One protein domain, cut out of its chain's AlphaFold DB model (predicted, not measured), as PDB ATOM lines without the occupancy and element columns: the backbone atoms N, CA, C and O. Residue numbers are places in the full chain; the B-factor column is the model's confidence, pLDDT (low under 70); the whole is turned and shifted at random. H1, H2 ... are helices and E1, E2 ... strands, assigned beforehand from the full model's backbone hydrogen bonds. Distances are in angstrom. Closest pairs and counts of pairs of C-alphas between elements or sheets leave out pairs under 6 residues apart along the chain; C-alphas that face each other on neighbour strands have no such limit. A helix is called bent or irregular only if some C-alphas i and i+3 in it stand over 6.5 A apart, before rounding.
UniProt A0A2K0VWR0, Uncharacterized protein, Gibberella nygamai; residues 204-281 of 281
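This is residues 204 to 281 of the 281 residues of an uncharacterized protein of Gibberella nygamai (UniProt A0A2K0VWR0). A two-stranded hairpin, E1 and E2, makes the middle of a loose, flat and open arrangement, with the kinked helix H1 alongside E1 at one side and helix H3 standing well away at the other. Short H2 lies in the turn where the backbone folds back from H1 into E1, and the strands are joined by a long loop of residues 232 to 254, of which 240 to 248 stick out. The printed part has 78 residues, with three named helices and two named strands in the order H1 H2 E1 E2 H3; the sheet E1 - E2 is antiparallel, and the class is mixed, helices and strands. The whole is loose, with a radius of gyration of the C-alphas of 15.6 A, and spans 43 by 35 by 16 A.

H1, residues 204 to 219, and E1, residues 227 to 231, have 7 pairs of C-alphas within 8 A; the closest are those of Ser 212 and Asn 231, 6.6 A apart. H1 and E2, residues 255 to 259, are near each other, with 6 pairs of C-alphas within 10 A. H1 and H2, residues 222 to 225, meet only through their link. The closest C-alphas of H2 and E1 are those of Ser 222 and Ser 228, 7.6 A apart. E1 and E2 form a hairpin, antiparallel with 160 degrees between their directions; N 228 and O 258 are 2.9 A apart and N 258 and O 228 2.8 A, within hydrogen-bond range. H3, residues 266 to 278, is apart from H1, H2 and E1. Every O i to N i+4 pair is within hydrogen-bond range in H3, and 9 of 12 are in H1; H2 is too short for such a pair.

H1 begins at C-alpha 204, (265.445, 152.545, 283.967), and measures 20.6 A from first to last C-alpha. It has a kink of 33 degrees near residue 211 and is irregular, but only just: C-alphas 209 and 212 are 6.8 A apart. H2 measures 4.9 A. E1 measures 13.9 A and begins at C-alpha 227, (250.559, 144.475, 299.513); E2 measures 13.1 A. H3 measures 18.7 A and ends at C-alpha 278, (237.822, 164.633, 304.768).

The C-alphas farthest apart are those of Ser 209 and Asn 281, 44.4 A. The printed part has no cut and ends at residue 281, the chain's last. The link from E1 to E2, 23 residues, is long. Residues 240 to 248 and residues 273 to 281, of which 273 to 278 belong to H3, stand free. The mean pLDDT of the printed part is 70.6; residues 221 to 225, 233 to 254 and 277 to 281 are under 70.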
ATOM      1  N   SER A 204     266.604 153.287 284.490       78.75
ATOM      2  CA  SER A 204     265.445 152.545 283.967       78.75
ATOM      3  C   SER A 204     265.724 151.049 283.780       78.75
ATOM      4  O   SER A 204     264.862 150.214 284.028       78.75
ATOM      5  N   THR A 205     266.938 150.697 283.358       81.88
ATOM      6  CA  THR A 205     267.348 149.302 283.176       81.88
ATOM      7  C   THR A 205     267.591 148.618 284.516       81.88
ATOM      8  O   THR A 205     267.215 147.456 284.663       81.88
ATOM      9  N   TRP A 206     268.160 149.336 285.490       85.69
ATOM     10  CA  TRP A 206     268.274 148.876 286.877       85.69
ATOM     11  C   TRP A 206     266.901 148.601 287.485       85.69
ATOM     12  O   TRP A 206     266.673 147.529 288.052       85.69
ATOM     13  N   ASN A 207     265.960 149.516 287.259       84.25
ATOM     14  CA  ASN A 207     264.593 149.384 287.722       84.25
ATOM     15  C   ASN A 207     263.921 148.116 287.179       84.25
ATOM     16  O   ASN A 207     263.381 147.310 287.940       84.25
ATOM     17  N   ASP A 208     264.013 147.870 285.875       85.19
ATOM     18  CA  ASP A 208     263.373 146.705 285.255       85.19
ATOM     19  C   ASP A 208     264.105 145.382 285.549       85.19
ATOM     20  O   ASP A 208     263.479 144.331 285.706       85.19
ATOM     21  N   SER A 209     265.439 145.409 285.616       86.38
ATOM     22  CA  SER A 209     266.258 144.187 285.636       86.38
ATOM     23  C   SER A 209     266.627 143.719 287.040       86.38
ATOM     24  O   SER A 209     266.814 142.514 287.235       86.38
ATOM     25  N   VAL A 210     266.724 144.643 287.998       88.69
ATOM     26  CA  VAL A 210     267.242 144.391 289.351       88.69
ATOM     27  C   VAL A 210     266.204 144.752 290.407       88.69
ATOM     28  O   VAL A 210     265.784 143.878 291.161       88.69
ATOM     29  N   HIS A 211     265.748 146.004 290.450       88.12
ATOM     30  CA  HIS A 211     264.941 146.500 291.567       88.12
ATOM     31  C   HIS A 211     263.504 145.958 291.560       88.12
ATOM     32  O   HIS A 211     263.055 145.464 292.592       88.12
ATOM     33  N   SER A 212     262.804 145.944 290.416       87.44
ATOM     34  CA  SER A 212     261.449 145.357 290.347       87.44
ATOM     35  C   SER A 212     261.459 143.860 290.674       87.44
ATOM     36  O   SER A 212     260.693 143.445 291.538       87.44
ATOM     37  N   PRO A 213     262.356 143.036 290.086       89.44
ATOM     38  CA  PRO A 213     262.460 141.626 290.465       89.44
ATOM     39  C   PRO A 213     262.850 141.401 291.931       89.44
ATOM     40  O   PRO A 213     262.468 140.390 292.512       89.44
ATOM     41  N   LEU A 214     263.617 142.310 292.539       89.31
ATOM     42  CA  LEU A 214     263.946 142.228 293.962       89.31
ATOM     43  C   LEU A 214     262.720 142.506 294.839       89.31
ATOM     44  O   LEU A 214     262.495 141.785 295.808       89.31
ATOM     45  N   LEU A 215     261.914 143.509 294.479       86.75
ATOM     46  CA  LEU A 215     260.638 143.790 295.142       86.75
ATOM     47  C   LEU A 215     259.656 142.626 294.987       86.75
ATOM     48  O   LEU A 215     259.013 142.261 295.963       86.75
ATOM     49  N   GLU A 216     259.605 141.996 293.810       86.56
ATOM     50  CA  GLU A 216     258.820 140.778 293.560       86.56
ATOM     51  C   GLU A 216     259.155 139.678 294.570       86.56
ATOM     52  O   GLU A 216     258.265 139.115 295.193       86.56
ATOM     53  N   VAL A 217     260.447 139.402 294.776       86.69
ATOM     54  CA  VAL A 217     260.895 138.386 295.739       86.69
ATOM     55  C   VAL A 217     260.568 138.799 297.172       86.69
ATOM     56  O   VAL A 217     260.124 137.969 297.958       86.69
ATOM     57  N   ALA A 218     260.778 140.071 297.519       83.31
ATOM     58  CA  ALA A 218     260.545 140.574 298.870       83.31
ATOM     59  C   ALA A 218     259.058 140.595 299.260       83.31
ATOM     60  O   ALA A 218     258.740 140.460 300.438       83.31
ATOM     61  N   LEU A 219     258.165 140.779 298.284       81.31
ATOM     62  CA  LEU A 219     256.722 140.911 298.490       81.31
ATOM     63  C   LEU A 219     255.930 139.666 298.073       81.31
ATOM     64  O   LEU A 219     254.711 139.667 298.211       81.31
ATOM     65  N   TYR A 220     256.601 138.606 297.617       75.75
ATOM     66  CA  TYR A 220     255.975 137.393 297.084       75.75
ATOM     67  C   TYR A 220     254.908 136.788 298.014       75.75
ATOM     68  O   TYR A 220     253.835 136.394 297.567       75.75
ATOM     69  N   GLU A 221     255.172 136.745 299.321       68.38
ATOM     70  CA  GLU A 221     254.205 136.249 300.313       68.38
ATOM     71  C   GLU A 221     253.207 137.335 300.753       68.38
ATOM     72  O   GLU A 221     252.084 137.031 301.144       68.38
ATOM     73  N   SER A 222     253.590 138.609 300.640       64.31
ATOM     74  CA  SER A 222     252.795 139.765 301.072       64.31
ATOM     75  C   SER A 222     251.697 140.176 300.084       64.31
ATOM     76  O   SER A 222     250.791 140.916 300.472       64.31
ATOM     77  N   GLU A 223     251.708 139.671 298.846       59.84
ATOM     78  CA  GLU A 223     250.581 139.831 297.910       59.84
ATOM     79  C   GLU A 223     249.270 139.289 298.502       59.84
ATOM     80  O   GLU A 223     248.195 139.856 298.299       59.84
ATOM     81  N   GLN A 224     249.360 138.235 299.315       60.88
ATOM     82  CA  GLN A 224     248.214 137.628 299.998       60.88
ATOM     83  C   GLN A 224     247.684 138.503 301.148       60.88
ATOM     84  O   GLN A 224     246.516 138.386 301.527       60.88
ATOM     85  N   ASP A 225     248.512 139.425 301.645       66.25
ATOM     86  CA  ASP A 225     248.180 140.406 302.681       66.25
ATOM     87  C   ASP A 225     247.710 141.754 302.099       66.25
ATOM     88  O   ASP A 225     247.527 142.728 302.838       66.25
ATOM     89  N   GLY A 226     247.489 141.817 300.781       70.25
ATOM     90  CA  GLY A 226     247.041 143.023 300.085       70.25
ATOM     91  C   GLY A 226     248.156 144.042 299.850       70.25
ATOM     92  O   GLY A 226     247.873 145.222 299.653       70.25
ATOM     93  N   VAL A 227     249.425 143.626 299.896       79.69
ATOM     94  CA  VAL A 227     250.559 144.475 299.513       79.69
ATOM     95  C   VAL A 227     250.904 144.197 298.054       79.69
ATOM     96  O   VAL A 227     251.246 143.073 297.708       79.69
ATOM     97  N   SER A 228     250.873 145.216 297.204       81.31
ATOM     98  CA  SER A 228     251.337 145.112 295.817       81.31
ATOM     99  C   SER A 228     252.391 146.169 295.515       81.31
ATOM    100  O   SER A 228     252.561 147.142 296.255       81.31
ATOM    101  N   TYR A 229     253.138 145.974 294.433       82.12
ATOM    102  CA  TYR A 229     254.078 146.974 293.947       82.12
ATOM    103  C   TYR A 229     253.864 147.224 292.459       82.12
ATOM    104  O   TYR A 229     253.540 146.314 291.698       82.12
ATOM    105  N   GLU A 230     254.093 148.462 292.039       79.25
ATOM    106  CA  GLU A 230     254.137 148.824 290.628       79.25
ATOM    107  C   GLU A 230     255.410 149.611 290.336       79.25
ATOM    108  O   GLU A 230     255.826 150.489 291.100       79.25
ATOM    109  N   ASN A 231     256.027 149.306 289.198       76.88
ATOM    110  CA  ASN A 231     257.111 150.102 288.649       76.88
ATOM    111  C   ASN A 231     256.514 151.338 287.953       76.88
ATOM    112  O   ASN A 231     255.954 151.258 286.857       76.88
ATOM    113  N   ILE A 232     256.621 152.493 288.610       71.81
ATOM    114  CA  ILE A 232     256.007 153.759 288.182       71.81
ATOM    115  C   ILE A 232     256.934 154.532 287.230       71.81
ATOM    116  O   ILE A 232     256.486 155.468 286.565       71.81
ATOM    117  N   THR A 233     258.188 154.097 287.042       62.16
ATOM    118  CA  THR A 233     259.140 154.737 286.108       62.16
ATOM    119  C   THR A 233     258.613 154.852 284.674       62.16
ATOM    120  O   THR A 233     258.968 155.789 283.954       62.16
ATOM    121  N   GLN A 234     257.737 153.930 284.257       51.31
ATOM    122  CA  GLN A 234     257.120 153.920 282.928       51.31
ATOM    123  C   GLN A 234     255.859 154.800 282.842       51.31
ATOM    124  O   GLN A 234     255.406 155.151 281.748       51.31
ATOM    125  N   CYS A 235     255.306 155.226 283.980       47.34
ATOM    126  CA  CYS A 235     254.130 156.078 284.031       47.34
ATOM    127  C   CYS A 235     254.535 157.554 283.998       47.34
ATOM    128  O   CYS A 235     254.946 158.157 284.990       47.34
ATOM    129  N   ARG A 236     254.298 158.213 282.857       47.00
ATOM    130  CA  ARG A 236     254.050 159.658 282.882       47.00
ATOM    131  C   ARG A 236     252.775 159.862 283.694       47.00
ATOM    132  O   ARG A 236     251.693 159.750 283.128       47.00
ATOM    133  N   ILE A 237     252.896 160.147 284.995       50.66
ATOM    134  CA  ILE A 237     251.739 160.480 285.837       50.66
ATOM    135  C   ILE A 237     250.937 161.545 285.089       50.66
ATOM    136  O   ILE A 237     251.479 162.618 284.767       50.66
ATOM    137  N   TYR A 238     249.692 161.199 284.746       45.44
ATOM    138  CA  TYR A 238     248.792 162.065 283.998       45.44
ATOM    139  C   TYR A 238     248.727 163.404 284.737       45.44
ATOM    140  O   TYR A 238     248.548 163.388 285.954       45.44
ATOM    141  N   PRO A 239     248.899 164.562 284.076       52.91
ATOM    142  CA  PRO A 239     249.029 165.840 284.780       52.91
ATOM    143  C   PRO A 239     247.896 166.133 285.776       52.91
ATOM    144  O   PRO A 239     248.151 166.758 286.794       52.91
ATOM    145  N   GLY A 240     246.679 165.640 285.511       52.44
ATOM    146  CA  GLY A 240     245.517 165.783 286.400       52.44
ATOM    147  C   GLY A 240     245.448 164.813 287.590       52.44
ATOM    148  O   GLY A 240     244.608 165.006 288.456       52.44
ATOM    149  N   LEU A 241     246.308 163.790 287.638       47.72
ATOM    150  CA  LEU A 241     246.463 162.865 288.774       47.72
ATOM    151  C   LEU A 241     247.758 163.124 289.555       47.72
ATOM    152  O   LEU A 241     248.064 162.411 290.509       47.72
ATOM    153  N   ARG A 242     248.548 164.120 289.136       53.81
ATOM    154  CA  ARG A 242     249.711 164.560 289.901       53.81
ATOM    155  C   ARG A 242     249.225 165.261 291.151       53.81
ATOM    156  O   ARG A 242     248.339 166.110 291.081       53.81
ATOM    157  N   ASP A 243     249.855 164.931 292.266       54.56
ATOM    158  CA  ASP A 243     249.722 165.730 293.469       54.56
ATOM    159  C   ASP A 243     250.054 167.197 293.133       54.56
ATOM    160  O   ASP A 243     251.014 167.478 292.410       54.56
ATOM    161  N   LEU A 244     249.222 168.129 293.598       55.38
ATOM    162  CA  LEU A 244     249.413 169.563 293.369       55.38
ATOM    163  C   LEU A 244     250.602 170.111 294.162       55.38
ATOM    164  O   LEU A 244     251.018 171.249 293.928       55.38
ATOM    165  N   ASP A 245     251.145 169.317 295.087       55.16
ATOM    166  CA  ASP A 245     252.344 169.649 295.824       55.16
ATOM    167  C   ASP A 245     253.549 169.807 294.855       55.16
ATOM    168  O   ASP A 245     253.992 168.827 294.232       55.16
ATOM    169  N   PRO A 246     254.130 171.026 294.738       54.16
ATOM    170  CA  PRO A 246     255.317 171.306 293.923       54.16
ATOM    171  C   PRO A 246     256.529 170.426 294.277       54.16
ATOM    172  O   PRO A 246     257.455 170.274 293.476       54.16
ATOM    173  N   PHE A 247     256.552 169.882 295.496       50.31
ATOM    174  CA  PHE A 247     257.626 169.053 296.026       50.31
ATOM    175  C   PHE A 247     257.481 167.579 295.627       50.31
ATOM    176  O   PHE A 247     258.495 166.923 295.379       50.31
ATOM    177  N   ILE A 248     256.251 167.066 295.499       52.56
ATOM    178  CA  ILE A 248     255.974 165.698 295.022       52.56
ATOM    179  C   ILE A 248     256.077 165.642 293.493       52.56
ATOM    180  O   ILE A 248     256.641 164.705 292.939       52.56
ATOM    181  N   THR A 249     255.640 166.697 292.801       51.53
ATOM    182  CA  THR A 249     255.749 166.813 291.333       51.53
ATOM    183  C   THR A 249     257.183 166.826 290.801       51.53
ATOM    184  O   THR A 249     257.390 166.499 289.629       51.53
ATOM    185  N   ALA A 250     258.166 167.193 291.629       48.66
ATOM    186  CA  ALA A 250     259.588 167.168 291.284       48.66
ATOM    187  C   ALA A 250     260.293 165.849 291.661       48.66
ATOM    188  O   ALA A 250     261.405 165.601 291.184       48.66
ATOM    189  N   ALA A 251     259.676 165.007 292.497       53.16
ATOM    190  CA  ALA A 251     260.211 163.699 292.842       53.16
ATOM    191  C   ALA A 251     259.937 162.720 291.692       53.16
ATOM    192  O   ALA A 251     258.794 162.506 291.293       53.16
ATOM    193  N   ARG A 252     260.997 162.129 291.135       59.16
ATOM    194  CA  ARG A 252     260.845 160.944 290.287       59.16
ATOM    195  C   ARG A 252     260.478 159.796 291.220       59.16
ATOM    196  O   ARG A 252     261.205 159.539 292.172       59.16
ATOM    197  N   ILE A 253     259.306 159.211 291.002       63.72
ATOM    198  CA  ILE A 253     258.846 158.037 291.736       63.72
ATOM    199  C   ILE A 253     259.174 156.843 290.855       63.72
ATOM    200  O   ILE A 253     258.586 156.697 289.784       63.72
ATOM    201  N   ASP A 254     260.120 156.023 291.297       68.06
ATOM    202  CA  ASP A 254     260.494 154.820 290.561       68.06
ATOM    203  C   ASP A 254     259.519 153.668 290.868       68.06
ATOM    204  O   ASP A 254     259.128 152.911 289.980       68.06
ATOM    205  N   TYR A 255     259.000 153.619 292.101       72.38
ATOM    206  CA  TYR A 255     258.105 152.565 292.580       72.38
ATOM    207  C   TYR A 255     256.950 153.095 293.417       72.38
ATOM    208  O   TYR A 255     257.125 154.003 294.232       72.38
ATOM    209  N   GLY A 256     255.788 152.466 293.265       75.94
ATOM    210  CA  GLY A 256     254.687 152.550 294.217       75.94
ATOM    211  C   GLY A 256     254.552 151.226 294.945       75.94
ATOM    212  O   GLY A 256     254.478 150.187 294.301       75.94
ATOM    213  N   ILE A 257     254.524 151.266 296.275       79.81
ATOM    214  CA  ILE A 257     254.092 150.133 297.093       79.81
ATOM    215  C   ILE A 257     252.687 150.471 297.564       79.81
ATOM    216  O   ILE A 257     252.479 151.480 298.247       79.81
ATOM    217  N   PHE A 258     251.728 149.653 297.163       79.62
ATOM    218  CA  PHE A 258     250.324 149.836 297.465       79.62
ATOM    219  C   PHE A 258     249.921 148.869 298.559       79.62
ATOM    220  O   PHE A 258     250.370 147.728 298.618       79.62
ATOM    221  N   PHE A 259     249.079 149.369 299.450       80.31
ATOM    222  CA  PHE A 259     248.530 148.586 300.530       80.31
ATOM    223  C   PHE A 259     247.011 148.657 300.451       80.31
ATOM    224  O   PHE A 259     246.410 149.712 300.676       80.31
ATOM    225  N   GLU A 260     246.411 147.523 300.124       81.19
ATOM    226  CA  GLU A 260     244.979 147.291 300.042       81.19
ATOM    227  C   GLU A 260     244.566 146.394 301.210       81.19
ATOM    228  O   GLU A 260     244.487 145.172 301.079       81.19
ATOM    229  N   PRO A 261     244.324 146.980 302.398       78.06
ATOM    230  CA  PRO A 261     243.931 146.189 303.543       78.06
ATOM    231  C   PRO A 261     242.609 145.496 303.260       78.06
ATOM    232  O   PRO A 261     241.673 146.109 302.744       78.06
ATOM    233  N   ARG A 262     242.503 144.248 303.710       80.44
ATOM    234  CA  ARG A 262     241.247 143.502 303.668       80.44
ATOM    235  C   ARG A 262     240.121 144.289 304.338       80.44
ATOM    236  O   ARG A 262     240.336 144.929 305.373       80.44
ATOM    237  N   GLU A 263     238.920 144.204 303.773       81.19
ATOM    238  CA  GLU A 263     237.757 144.987 304.220       81.19
ATOM    239  C   GLU A 263     237.379 144.742 305.689       81.19
ATOM    240  O   GLU A 263     236.868 145.634 306.368       81.19
ATOM    241  N   ASP A 264     237.663 143.540 306.189       80.75
ATOM    242  CA  ASP A 264     237.425 143.109 307.566       80.75
ATOM    243  C   ASP A 264     238.489 143.604 308.562       80.75
ATOM    244  O   ASP A 264     238.335 143.441 309.774       80.75
ATOM    245  N   SER A 265     239.561 144.243 308.086       80.38
ATOM    246  CA  SER A 265     240.643 144.714 308.945       80.38
ATOM    247  C   SER A 265     240.317 146.036 309.657       80.38
ATOM    248  O   SER A 265     239.623 146.934 309.158       80.38
ATOM    249  N   SER A 266     240.905 146.203 310.843       79.88
ATOM    250  CA  SER A 266     240.846 147.459 311.601       79.88
ATOM    251  C   SER A 266     241.474 148.626 310.831       79.88
ATOM    252  O   SER A 266     240.993 149.758 310.921       79.88
ATOM    253  N   LEU A 267     242.508 148.346 310.035       76.44
ATOM    254  CA  LEU A 267     243.194 149.329 309.205       76.44
ATOM    255  C   LEU A 267     242.306 149.814 308.053       76.44
ATOM    256  O   LEU A 267     242.188 151.024 307.857       76.44
ATOM    257  N   TYR A 268     241.595 148.913 307.371       81.81
ATOM    258  CA  TYR A 268     240.597 149.296 306.369       81.81
ATOM    259  C   TYR A 268     239.511 150.197 306.970       81.81
ATOM    260  O   TYR A 268     239.213 151.270 306.440       81.81
ATOM    261  N   SER A 269     238.981 149.821 308.139       82.75
ATOM    262  CA  SER A 269     237.975 150.616 308.857       82.75
ATOM    263  C   SER A 269     238.489 152.012 309.244       82.75
ATOM    264  O   SER A 269     237.767 153.008 309.112       82.75
ATOM    265  N   ALA A 270     239.749 152.112 309.681       81.00
ATOM    266  CA  ALA A 270     240.391 153.381 310.016       81.00
ATOM    267  C   ALA A 270     240.586 154.274 308.780       81.00
ATOM    268  O   ALA A 270     240.245 155.460 308.827       81.00
ATOM    269  N   ILE A 271     241.060 153.709 307.664       80.69
ATOM    270  CA  ILE A 271     241.229 154.427 306.390       80.69
ATOM    271  C   ILE A 271     239.878 154.930 305.877       80.69
ATOM    272  O   ILE A 271     239.755 156.101 305.515       80.69
ATOM    273  N   LYS A 272     238.842 154.083 305.902       83.00
ATOM    274  CA  LYS A 272     237.479 154.452 305.492       83.00
ATOM    275  C   LYS A 272     236.921 155.599 306.338       83.00
ATOM    276  O   LYS A 272     236.388 156.563 305.795       83.00
ATOM    277  N   THR A 273     237.108 155.535 307.657       83.62
ATOM    278  CA  THR A 273     236.691 156.600 308.585       83.62
ATOM    279  C   THR A 273     237.437 157.907 308.321       83.62
ATOM    280  O   THR A 273     236.838 158.981 308.373       83.62
ATOM    281  N   PHE A 274     238.739 157.838 308.034       77.75
ATOM    282  CA  PHE A 274     239.545 159.010 307.699       77.75
ATOM    283  C   PHE A 274     239.085 159.668 306.392       77.75
ATOM    284  O   PHE A 274     238.868 160.879 306.377       77.75
ATOM    285  N   LYS A 275     238.865 158.885 305.325       76.38
ATOM    286  CA  LYS A 275     238.356 159.392 304.036       76.38
ATOM    287  C   LYS A 275     236.999 160.083 304.197       76.38
ATOM    288  O   LYS A 275     236.863 161.245 303.825       76.38
ATOM    289  N   ALA A 276     236.052 159.437 304.879       77.12
ATOM    290  CA  ALA A 276     234.716 159.988 305.121       77.12
ATOM    291  C   ALA A 276     234.718 161.300 305.933       77.12
ATOM    292  O   ALA A 276     233.802 162.111 305.811       77.12
ATOM    293  N   ARG A 277     235.730 161.536 306.777       69.62
ATOM    294  CA  ARG A 277     235.875 162.801 307.519       69.62
ATOM    295  C   ARG A 277     236.429 163.941 306.668       69.62
ATOM    296  O   ARG A 277     236.156 165.091 306.987       69.62
ATOM    297  N   ASN A 278     237.198 163.630 305.629       58.91
ATOM    298  CA  ASN A 278     237.822 164.633 304.768       58.91
ATOM    299  C   ASN A 278     236.977 164.979 303.538       58.91
ATOM    300  O   ASN A 278     237.119 166.077 303.029       58.91
ATOM    301  N   GLU A 279     236.076 164.099 303.096       57.09
ATOM    302  CA  GLU A 279     235.103 164.401 302.026       57.09
ATOM    303  C   GLU A 279     233.961 165.333 302.483       57.09
ATOM    304  O   GLU A 279     233.216 165.848 301.658       57.09
ATOM    305  N   ASN A 280     233.824 165.561 303.794       47.53
ATOM    306  CA  ASN A 280     232.804 166.429 304.398       47.53
ATOM    307  C   ASN A 280     233.322 167.837 304.780       47.53
ATOM    308  O   ASN A 280     232.626 168.555 305.499       47.53
ATOM    309  N   ASN A 281     234.524 168.219 304.333       39.12
ATOM    310  CA  ASN A 281     235.112 169.563 304.468       39.12
ATOM    311  C   ASN A 281     235.421 170.151 303.088       39.12
ATOM    312  O   ASN A 281     235.483 171.398 303.001       39.12
TER     313      ASN A 281